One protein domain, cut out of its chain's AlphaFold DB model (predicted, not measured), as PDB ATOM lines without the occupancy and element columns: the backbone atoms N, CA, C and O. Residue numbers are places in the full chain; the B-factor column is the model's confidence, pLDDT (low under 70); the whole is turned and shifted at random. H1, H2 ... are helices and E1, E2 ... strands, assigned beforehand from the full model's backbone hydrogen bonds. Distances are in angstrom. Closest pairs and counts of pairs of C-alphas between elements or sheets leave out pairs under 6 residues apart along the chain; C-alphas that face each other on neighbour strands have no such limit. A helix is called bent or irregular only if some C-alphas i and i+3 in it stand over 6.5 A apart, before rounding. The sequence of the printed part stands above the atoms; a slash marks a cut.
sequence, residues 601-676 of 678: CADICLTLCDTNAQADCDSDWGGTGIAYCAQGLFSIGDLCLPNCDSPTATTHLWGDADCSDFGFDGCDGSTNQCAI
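Overview. This is residues 601 to 676 of the 678 residues of an uncharacterized protein of Deltaproteobacteria bacterium HGW-Deltaproteobacteria-14 (UniProt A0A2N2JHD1). With little regular structure, this is a domain of two loop-rich lobes: one holds a bent hairpin, E1 and E2, with H1 packed on it, and the other holds H2 among long loops. The printed part has 76 residues, 27 of them in named elements, in the order H1, E1, E2, H2; the sheet is antiparallel and the class mixed. It is compact, with a radius of gyration of the C-alphas of 11.5 A and spans of 26 by 25 by 25 A.

Along the chain. E1, residues 627 to 634, is 17.3 A long and bends by 70 degrees at residue 631. E2, residues 637 to 642, is 16.6 A long. H1, residues 614 to 620, begins at C-alpha 614 (-15.600, -9.234, 4.320). H2, residues 656 to 661, ends at C-alpha 661 (-3.248, -17.651, 22.419).

Arrangement. In the hairpin, N 628 and O 641 are within hydrogen-bond range at 2.8 A. The closest C-alphas of H1 and E1, Gln 614 and Cys 629, are 5.5 A apart. H2 is apart from H1 and E1. In H1 and H2 every O i to N i+4 pair is within hydrogen-bond range.

Size, cuts and confidence. The farthest C-alphas, of Ser 635 and Thr 650, are 32.6 A apart. The printed part has no cut; E2 to H2 is a long link. The pLDDT is under 70 for 28 residues, among them 601 to 608.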
ATOM      1  N   CYS A 601      -8.143 -27.717   9.378       47.53
ATOM      2  CA  CYS A 601      -8.829 -27.951  10.646       47.53
ATOM      3  C   CYS A 601      -7.796 -27.962  11.786       47.53
ATOM      4  O   CYS A 601      -7.261 -29.015  12.131       47.53
ATOM      5  N   ALA A 602      -7.484 -26.780  12.324       45.62
ATOM      6  CA  ALA A 602      -6.543 -26.578  13.431       45.62
ATOM      7  C   ALA A 602      -7.315 -26.060  14.657       45.62
ATOM      8  O   ALA A 602      -7.280 -24.872  14.965       45.62
ATOM      9  N   ASP A 603      -8.141 -26.938  15.241       46.03
ATOM     10  CA  ASP A 603      -9.188 -26.660  16.250       46.03
ATOM     11  C   ASP A 603     -10.272 -25.625  15.859       46.03
ATOM     12  O   ASP A 603     -11.323 -25.551  16.498       46.03
ATOM     13  N   ILE A 604     -10.068 -24.870  14.776       51.06
ATOM     14  CA  ILE A 604     -10.958 -23.843  14.225       51.06
ATOM     15  C   ILE A 604     -10.943 -23.955  12.684       51.06
ATOM     16  O   ILE A 604      -9.889 -24.193  12.093       51.06
ATOM     17  N   CYS A 605     -12.102 -23.805  12.018       51.25
ATOM     18  CA  CYS A 605     -12.175 -23.708  10.546       51.25
ATOM     19  C   CYS A 605     -11.575 -22.356  10.124       51.25
ATOM     20  O   CYS A 605     -12.211 -21.317  10.298       51.25
ATOM     21  N   LEU A 606     -10.356 -22.367   9.585       58.84
ATOM     22  CA  LEU A 606      -9.711 -21.177   9.033       58.84
ATOM     23  C   LEU A 606      -9.998 -21.071   7.530       58.84
ATOM     24  O   LEU A 606      -9.547 -21.910   6.747       58.84
ATOM     25  N   THR A 607     -10.732 -20.027   7.131       64.06
ATOM     26  CA  THR A 607     -11.013 -19.714   5.721       64.06
ATOM     27  C   THR A 607     -10.150 -18.546   5.250       64.06
ATOM     28  O   THR A 607     -10.062 -17.521   5.927       64.06
ATOM     29  N   LEU A 608      -9.540 -18.684   4.072       69.75
ATOM     30  CA  LEU A 608      -8.853 -17.589   3.385       69.75
ATOM     31  C   LEU A 608      -9.884 -16.650   2.744       69.75
ATOM     32  O   LEU A 608     -10.797 -17.122   2.066       69.75
ATOM     33  N   CYS A 609      -9.720 -15.339   2.917       70.94
ATOM     34  CA  CYS A 609     -10.507 -14.332   2.202       70.94
ATOM     35  C   CYS A 609      -9.715 -13.768   1.012       70.94
ATOM     36  O   CYS A 609      -8.510 -13.548   1.098       70.94
ATOM     37  N   ASP A 610     -10.392 -13.508  -0.112       66.25
ATOM     38  CA  ASP A 610      -9.835 -12.649  -1.165       66.25
ATOM     39  C   ASP A 610      -9.976 -11.176  -0.741       66.25
ATOM     40  O   ASP A 610     -10.888 -10.789  -0.001       66.25
ATOM     41  N   THR A 611      -9.084 -10.356  -1.284       56.44
ATOM     42  CA  THR A 611      -8.801  -8.929  -1.087       56.44
ATOM     43  C   THR A 611      -9.991  -7.954  -1.036       56.44
ATOM     44  O   THR A 611      -9.773  -6.760  -0.836       56.44
ATOM     45  N   ASN A 612     -11.236  -8.401  -1.231       58.84
ATOM     46  CA  ASN A 612     -12.444  -7.564  -1.215       58.84
ATOM     47  C   ASN A 612     -13.695  -8.196  -0.561       58.84
ATOM     48  O   ASN A 612     -14.790  -7.654  -0.736       58.84
ATOM     49  N   ALA A 613     -13.586  -9.295   0.198       67.12
ATOM     50  CA  ALA A 613     -14.770 -10.003   0.701       67.12
ATOM     51  C   ALA A 613     -14.805 -10.254   2.222       67.12
ATOM     52  O   ALA A 613     -14.887 -11.385   2.693       67.12
ATOM     53  N   GLN A 614     -14.960  -9.171   2.991       81.56
ATOM     54  CA  GLN A 614     -15.600  -9.234   4.320       81.56
ATOM     55  C   GLN A 614     -16.938 -10.007   4.268       81.56
ATOM     56  O   GLN A 614     -17.283 -10.724   5.201       81.56
ATOM     57  N   ALA A 615     -17.656  -9.902   3.143       76.31
ATOM     58  CA  ALA A 615     -18.888 -10.637   2.871       76.31
ATOM     59  C   ALA A 615     -18.716 -12.169   2.823       76.31
ATOM     60  O   ALA A 615     -19.674 -12.873   3.135       76.31
ATOM     61  N   ASP A 616     -17.533 -12.683   2.469       74.94
ATOM     62  CA  ASP A 616     -17.274 -14.128   2.430       74.94
ATOM     63  C   ASP A 616     -17.017 -14.652   3.850       74.94
ATOM     64  O   ASP A 616     -17.643 -15.629   4.260       74.94
ATOM     65  N   CYS A 617     -16.230 -13.925   4.661       79.06
ATOM     66  CA  CYS A 617     -16.108 -14.210   6.096       79.06
ATOM     67  C   CYS A 617     -17.474 -14.140   6.802       79.06
ATOM     68  O   CYS A 617     -17.830 -15.043   7.555       79.06
ATOM     69  N   ASP A 618     -18.273 -13.102   6.529       79.62
ATOM     70  CA  ASP A 618     -19.634 -12.971   7.063       79.62
ATOM     71  C   ASP A 618     -20.564 -14.109   6.588       79.62
ATOM     72  O   ASP A 618     -21.471 -14.506   7.320       79.62
ATOM     73  N   SER A 619     -20.366 -14.645   5.378       74.69
ATOM     74  CA  SER A 619     -21.155 -15.757   4.833       74.69
ATOM     75  C   SER A 619     -20.812 -17.085   5.512       74.69
ATOM     76  O   SER A 619     -21.712 -17.761   6.016       74.69
ATOM     77  N   ASP A 620     -19.528 -17.447   5.568       71.25
ATOM     78  CA  ASP A 620     -19.077 -18.726   6.133       71.25
ATOM     79  C   ASP A 620     -19.281 -18.797   7.658       71.25
ATOM     80  O   ASP A 620     -19.615 -19.855   8.197       71.25
ATOM     81  N   TRP A 621     -19.192 -17.658   8.355       73.00
ATOM     82  CA  TRP A 621     -19.451 -17.559   9.799       73.00
ATOM     83  C   TRP A 621     -20.918 -17.247  10.156       73.00
ATOM     84  O   TRP A 621     -21.262 -17.114  11.332       73.00
ATOM     85  N   GLY A 622     -21.818 -17.207   9.166       75.38
ATOM     86  CA  GLY A 622     -23.271 -17.233   9.375       75.38
ATOM     87  C   GLY A 622     -23.950 -15.888   9.668       75.38
ATOM     88  O   GLY A 622     -25.096 -15.878  10.125       75.38
ATOM     89  N   GLY A 623     -23.297 -14.757   9.400       77.31
ATOM     90  CA  GLY A 623     -23.902 -13.429   9.496       77.31
ATOM     91  C   GLY A 623     -22.904 -12.268   9.529       77.31
ATOM     92  O   GLY A 623     -21.762 -12.406   9.962       77.31
ATOM     93  N   THR A 624     -23.376 -11.084   9.129       78.31
ATOM     94  CA  THR A 624     -22.582  -9.847   9.123       78.31
ATOM     95  C   THR A 624     -22.115  -9.443  10.518       78.31
ATOM     96  O   THR A 624     -22.956  -9.224  11.394       78.31
ATOM     97  N   GLY A 625     -20.806  -9.262  10.704       76.12
ATOM     98  CA  GLY A 625     -20.224  -8.823  11.980       76.12
ATOM     99  C   GLY A 625     -20.003  -9.951  12.996       76.12
ATOM    100  O   GLY A 625     -19.897  -9.686  14.200       76.12
ATOM    101  N   ILE A 626     -19.931 -11.199  12.527       77.56
ATOM    102  CA  ILE A 626     -19.505 -12.359  13.328       77.56
ATOM    103  C   ILE A 626     -18.005 -12.632  13.142       77.56
ATOM    104  O   ILE A 626     -17.349 -13.039  14.095       77.56
ATOM    105  N   ALA A 627     -17.449 -12.335  11.966       84.00
ATOM    106  CA  ALA A 627     -16.028 -12.458  11.650       84.00
ATOM    107  C   ALA A 627     -15.500 -11.202  10.938       84.00
ATOM    108  O   ALA A 627     -16.272 -10.305  10.595       84.00
ATOM    109  N   TYR A 628     -14.191 -11.133  10.710       84.94
ATOM    110  CA  TYR A 628     -13.518 -10.098   9.934       84.94
ATOM    111  C   TYR A 628     -12.371 -10.680   9.102       84.94
ATOM    112  O   TYR A 628     -11.729 -11.649   9.504       84.94
ATOM    113  N   CYS A 629     -12.123 -10.097   7.927       86.81
ATOM    114  CA  CYS A 629     -10.984 -10.461   7.083       86.81
ATOM    115  C   CYS A 629      -9.730  -9.707   7.553       86.81
ATOM    116  O   CYS A 629      -9.633  -8.485   7.407       86.81
ATOM    117  N   ALA A 630      -8.780 -10.428   8.140       81.62
ATOM    118  CA  ALA A 630      -7.531  -9.900   8.662       81.62
ATOM    119  C   ALA A 630      -6.475  -9.879   7.541       81.62
ATOM    120  O   ALA A 630      -5.880 -10.906   7.204       81.62
ATOM    121  N   GLN A 631      -6.296  -8.711   6.915       79.75
ATOM    122  CA  GLN A 631      -5.493  -8.574   5.697       79.75
ATOM    123  C   GLN A 631      -3.994  -8.404   5.966       79.75
ATOM    124  O   GLN A 631      -3.597  -7.681   6.879       79.75
ATOM    125  N   GLY A 632      -3.156  -9.023   5.130       69.19
ATOM    126  CA  GLY A 632      -1.702  -8.816   5.106       69.19
ATOM    127  C   GLY A 632      -0.917  -9.326   6.323       69.19
ATOM    128  O   GLY A 632       0.278  -9.051   6.416       69.19
ATOM    129  N   LEU A 633      -1.554 -10.062   7.240       65.31
ATOM    130  CA  LEU A 633      -0.924 -10.631   8.442       65.31
ATOM    131  C   LEU A 633       0.031 -11.793   8.143       65.31
ATOM    132  O   LEU A 633       1.010 -11.983   8.861       65.31
ATOM    133  N   PHE A 634      -0.238 -12.560   7.084       65.56
ATOM    134  CA  PHE A 634       0.545 -13.739   6.722       65.56
ATOM    135  C   PHE A 634       0.963 -13.692   5.252       65.56
ATOM    136  O   PHE A 634       0.196 -13.295   4.376       65.56
ATOM    137  N   SER A 635       2.168 -14.183   4.953       58.34
ATOM    138  CA  SER A 635       2.687 -14.302   3.581       58.34
ATOM    139  C   SER A 635       1.907 -15.290   2.698       58.34
ATOM    140  O   SER A 635       2.131 -15.330   1.490       58.34
ATOM    141  N   ILE A 636       0.993 -16.068   3.288       55.38
ATOM    142  CA  ILE A 636       0.138 -17.053   2.614       55.38
ATOM    143  C   ILE A 636      -1.251 -16.515   2.212       55.38
ATOM    144  O   ILE A 636      -1.974 -17.221   1.513       55.38
ATOM    145  N   GLY A 637      -1.624 -15.291   2.616       68.69
ATOM    146  CA  GLY A 637      -2.899 -14.649   2.256       68.69
ATOM    147  C   GLY A 637      -3.647 -14.005   3.432       68.69
ATOM    148  O   GLY A 637      -3.198 -14.060   4.577       68.69
ATOM    149  N   ASP A 638      -4.800 -13.400   3.129       76.75
ATOM    150  CA  ASP A 638      -5.698 -12.788   4.117       76.75
ATOM    151  C   ASP A 638      -6.584 -13.860   4.790       76.75
ATOM    152  O   ASP A 638      -6.999 -14.834   4.152       76.75
ATOM    153  N   LEU A 639      -6.896 -13.689   6.081       81.50
ATOM    154  CA  LEU A 639      -7.509 -14.732   6.916       81.50
ATOM    155  C   LEU A 639      -8.817 -14.272   7.580       81.50
ATOM    156  O   LEU A 639      -8.844 -13.227   8.227       81.50
ATOM    157  N   CYS A 640      -9.891 -15.061   7.490       82.88
ATOM    158  CA  CYS A 640     -11.121 -14.803   8.246       82.88
ATOM    159  C   CYS A 640     -10.955 -15.198   9.724       82.88
ATOM    160  O   CYS A 640     -10.796 -16.380  10.033       82.88
ATOM    161  N   LEU A 641     -11.065 -14.228  10.635       82.81
ATOM    162  CA  LEU A 641     -11.029 -14.423  12.090       82.81
ATOM    163  C   LEU A 641     -12.384 -14.043  12.715       82.81
ATOM    164  O   LEU A 641     -12.977 -13.051  12.293       82.81
ATOM    165  N   PRO A 642     -12.914 -14.775  13.711       81.38
ATOM    166  CA  PRO A 642     -14.135 -14.372  14.405       81.38
ATOM    167  C   PRO A 642     -13.909 -13.110  15.256       81.38
ATOM    168  O   PRO A 642     -12.823 -12.873  15.783       81.38
ATOM    169  N   ASN A 643     -14.955 -12.298  15.415       82.69
ATOM    170  CA  ASN A 643     -14.941 -11.138  16.304       82.69
ATOM    171  C   ASN A 643     -14.904 -11.589  17.772       82.69
ATOM    172  O   ASN A 643     -15.629 -12.502  18.179       82.69
ATOM    173  N   CYS A 644     -14.098 -10.908  18.580       79.25
ATOM    174  CA  CYS A 644     -13.851 -11.278  19.970       79.25
ATOM    175  C   CYS A 644     -14.926 -10.769  20.954       79.25
ATOM    176  O   CYS A 644     -15.186 -11.403  21.972       79.25
ATOM    177  N   ASP A 645     -15.657  -9.695  20.627       72.56
ATOM    178  CA  ASP A 645     -16.783  -9.231  21.464       72.56
ATOM    179  C   ASP A 645     -17.991  -8.749  20.635       72.56
ATOM    180  O   ASP A 645     -18.423  -7.598  20.688       72.56
ATOM    181  N   SER A 646     -18.536  -9.626  19.783       63.59
ATOM    182  CA  SER A 646     -19.761  -9.353  19.013       63.59
ATOM    183  C   SER A 646     -21.029  -9.553  19.872       63.59
ATOM    184  O   SER A 646     -21.426 -10.693  20.130       63.59
ATOM    185  N   PRO A 647     -21.769  -8.488  20.253       55.88
ATOM    186  CA  PRO A 647     -22.935  -8.595  21.144       55.88
ATOM    187  C   PRO A 647     -24.136  -9.338  20.526       55.88
ATOM    188  O   PRO A 647     -25.159  -9.531  21.186       55.88
ATOM    189  N   THR A 648     -24.040  -9.735  19.255       55.41
ATOM    190  CA  THR A 648     -25.038 -10.522  18.519       55.41
ATOM    191  C   THR A 648     -24.697 -12.010  18.393       55.41
ATOM    192  O   THR A 648     -25.587 -12.794  18.068       55.41
ATOM    193  N   ALA A 649     -23.456 -12.427  18.662       58.12
ATOM    194  CA  ALA A 649     -23.008 -13.810  18.492       58.12
ATOM    195  C   ALA A 649     -23.147 -14.612  19.800       58.12
ATOM    196  O   ALA A 649     -22.195 -14.802  20.549       58.12
ATOM    197  N   THR A 650     -24.341 -15.139  20.089       53.00
ATOM    198  CA  THR A 650     -24.613 -15.840  21.366       53.00
ATOM    199  C   THR A 650     -23.932 -17.210  21.530       53.00
ATOM    200  O   THR A 650     -24.152 -17.867  22.546       53.00
ATOM    201  N   THR A 651     -23.162 -17.674  20.541       55.34
ATOM    202  CA  THR A 651     -22.513 -19.003  20.530       55.34
ATOM    203  C   THR A 651     -21.079 -19.018  19.987       55.34
ATOM    204  O   THR A 651     -20.445 -20.068  20.055       55.34
ATOM    205  N   HIS A 652     -20.558 -17.899  19.465       56.03
ATOM    206  CA  HIS A 652     -19.251 -17.837  18.794       56.03
ATOM    207  C   HIS A 652     -18.551 -16.511  19.122       56.03
ATOM    208  O   HIS A 652     -18.734 -15.527  18.412       56.03
ATOM    209  N   LEU A 653     -17.788 -16.492  20.216       61.81
ATOM    210  CA  LEU A 653     -16.941 -15.372  20.628       61.81
ATOM    211  C   LEU A 653     -15.590 -15.911  21.091       61.81
ATOM    212  O   LEU A 653     -15.549 -16.887  21.843       61.81
ATOM    213  N   TRP A 654     -14.517 -15.270  20.640       72.69
ATOM    214  CA  TRP A 654     -13.165 -15.429  21.176       72.69
ATOM    215  C   TRP A 654     -12.975 -14.441  22.325       72.69
ATOM    216  O   TRP A 654     -13.097 -13.244  22.115       72.69
ATOM    217  N   GLY A 655     -12.669 -14.892  23.535       74.00
ATOM    218  CA  GLY A 655     -12.276 -13.971  24.601       74.00
ATOM    219  C   GLY A 655     -10.909 -13.327  24.332       74.00
ATOM    220  O   GLY A 655     -10.163 -13.765  23.458       74.00
ATOM    221  N   ASP A 656     -10.523 -12.354  25.168       69.00
ATOM    222  CA  ASP A 656      -9.150 -11.808  25.201       69.00
ATOM    223  C   ASP A 656      -8.079 -12.913  25.218       69.00
ATOM    224  O   ASP A 656      -7.035 -12.783  24.582       69.00
ATOM    225  N   ALA A 657      -8.352 -14.005  25.943       71.00
ATOM    226  CA  ALA A 657      -7.480 -15.169  26.029       71.00
ATOM    227  C   ALA A 657      -7.320 -15.881  24.677       71.00
ATOM    228  O   ALA A 657      -6.193 -16.132  24.275       71.00
ATOM    229  N   ASP A 658      -8.414 -16.121  23.944       75.12
ATOM    230  CA  ASP A 658      -8.352 -16.783  22.636       75.12
ATOM    231  C   ASP A 658      -7.581 -15.910  21.618       75.12
ATOM    232  O   ASP A 658      -6.747 -16.426  20.881       75.12
ATOM    233  N   CYS A 659      -7.760 -14.579  21.624       76.75
ATOM    234  CA  CYS A 659      -6.904 -13.673  20.833       76.75
ATOM    235  C   CYS A 659      -5.418 -13.782  21.240       76.75
ATOM    236  O   CYS A 659      -4.541 -13.834  20.379       76.75
ATOM    237  N   SER A 660      -5.133 -13.824  22.546       76.31
ATOM    238  CA  SER A 660      -3.763 -13.887  23.080       76.31
ATOM    239  C   SER A 660      -3.055 -15.201  22.736       76.31
ATOM    240  O   SER A 660      -1.866 -15.190  22.420       76.31
ATOM    241  N   ASP A 661      -3.779 -16.322  22.746       71.75
ATOM    242  CA  ASP A 661      -3.248 -17.651  22.419       71.75
ATOM    243  C   ASP A 661      -2.854 -17.767  20.930       71.75
ATOM    244  O   ASP A 661      -1.927 -18.502  20.595       71.75
ATOM    245  N   PHE A 662      -3.474 -16.973  20.045       67.12
ATOM    246  CA  PHE A 662      -3.052 -16.796  18.644       67.12
ATOM    247  C   PHE A 662      -2.015 -15.672  18.430       67.12
ATOM    248  O   PHE A 662      -1.679 -15.353  17.290       67.12
ATOM    249  N   GLY A 663      -1.473 -15.083  19.503       73.12
ATOM    250  CA  GLY A 663      -0.403 -14.081  19.438       73.12
ATOM    251  C   GLY A 663      -0.854 -12.643  19.158       73.12
ATOM    252  O   GLY A 663      -0.022 -11.821  18.780       73.12
ATOM    253  N   PHE A 664      -2.139 -12.326  19.338       84.00
ATOM    254  CA  PHE A 664      -2.666 -10.960  19.261       84.00
ATOM    255  C   PHE A 664      -2.626 -10.254  20.633       84.00
ATOM    256  O   PHE A 664      -2.677 -10.904  21.674       84.00
ATOM    257  N   ASP A 665      -2.628  -8.919  20.654       82.94
ATOM    258  CA  ASP A 665      -2.568  -8.068  21.864       82.94
ATOM    259  C   ASP A 665      -3.902  -8.027  22.669       82.94
ATOM    260  O   ASP A 665      -4.204  -7.059  23.373       82.94
ATOM    261  N   GLY A 666      -4.724  -9.079  22.579       85.50
ATOM    262  CA  GLY A 666      -6.079  -9.158  23.142       85.50
ATOM    263  C   GLY A 666      -7.167  -8.610  22.207       85.50
ATOM    264  O   GLY A 666      -6.945  -8.431  21.010       85.50
ATOM    265  N   CYS A 667      -8.370  -8.372  22.733       86.94
ATOM    266  CA  CYS A 667      -9.510  -7.844  21.984       86.94
ATOM    267  C   CYS A 667      -9.552  -6.307  22.025       86.94
ATOM    268  O   CYS A 667      -9.668  -5.694  23.091       86.94
ATOM    269  N   ASP A 668      -9.543  -5.651  20.863       86.94
ATOM    270  CA  ASP A 668      -9.852  -4.224  20.773       86.94
ATOM    271  C   ASP A 668     -11.365  -4.012  20.916       86.94
ATOM    272  O   ASP A 668     -12.114  -4.046  19.941       86.94
ATOM    273  N   GLY A 669     -11.820  -3.716  22.135       79.31
ATOM    274  CA  GLY A 669     -13.223  -3.404  22.439       79.31
ATOM    275  C   GLY A 669     -13.798  -2.139  21.772       79.31
ATOM    276  O   GLY A 669     -14.905  -1.722  22.120       79.31
ATOM    277  N   SER A 670     -13.071  -1.480  20.858       80.88
ATOM    278  CA  SER A 670     -13.609  -0.435  19.973       80.88
ATOM    279  C   SER A 670     -13.984  -0.939  18.572       80.88
ATOM    280  O   SER A 670     -14.866  -0.353  17.938       80.88
ATOM    281  N   THR A 671     -13.369  -2.032  18.112       84.75
ATOM    282  CA  THR A 671     -13.639  -2.694  16.819       84.75
ATOM    283  C   THR A 671     -14.235  -4.098  16.972       84.75
ATOM    284  O   THR A 671     -14.845  -4.605  16.033       84.75
ATOM    285  N   ASN A 672     -14.110  -4.690  18.163       83.38
ATOM    286  CA  ASN A 672     -14.417  -6.078  18.519       83.38
ATOM    287  C   ASN A 672     -13.579  -7.108  17.736       83.38
ATOM    288  O   ASN A 672     -14.034  -8.231  17.511       83.38
ATOM    289  N   GLN A 673     -12.364  -6.721  17.338       88.94
ATOM    290  CA  GLN A 673     -11.383  -7.529  16.603       88.94
ATOM    291  C   GLN A 673     -10.155  -7.809  17.481       88.94
ATOM    292  O   GLN A 673      -9.874  -7.049  18.410       88.94
ATOM    293  N   CYS A 674      -9.408  -8.881  17.205       85.50
ATOM    294  CA  CYS A 674      -8.147  -9.114  17.909       85.50
ATOM    295  C   CYS A 674      -7.121  -8.056  17.474       85.50
ATOM    296  O   CYS A 674      -6.897  -7.843  16.281       85.50
ATOM    297  N   ALA A 675      -6.508  -7.376  18.438       84.62
ATOM    298  CA  ALA A 675      -5.548  -6.315  18.186       84.62
ATOM    299  C   ALA A 675      -4.239  -6.898  17.636       84.62
ATOM    300  O   ALA A 675      -3.584  -7.711  18.285       84.62
ATOM    301  N   ILE A 676      -3.834  -6.476  16.438       78.81
ATOM    302  CA  ILE A 676      -2.528  -6.849  15.880       78.81
ATOM    303  C   ILE A 676      -1.429  -6.172  16.723       78.81
ATOM    304  O   ILE A 676      -1.518  -4.951  16.904       78.81
TER     305      ILE A 676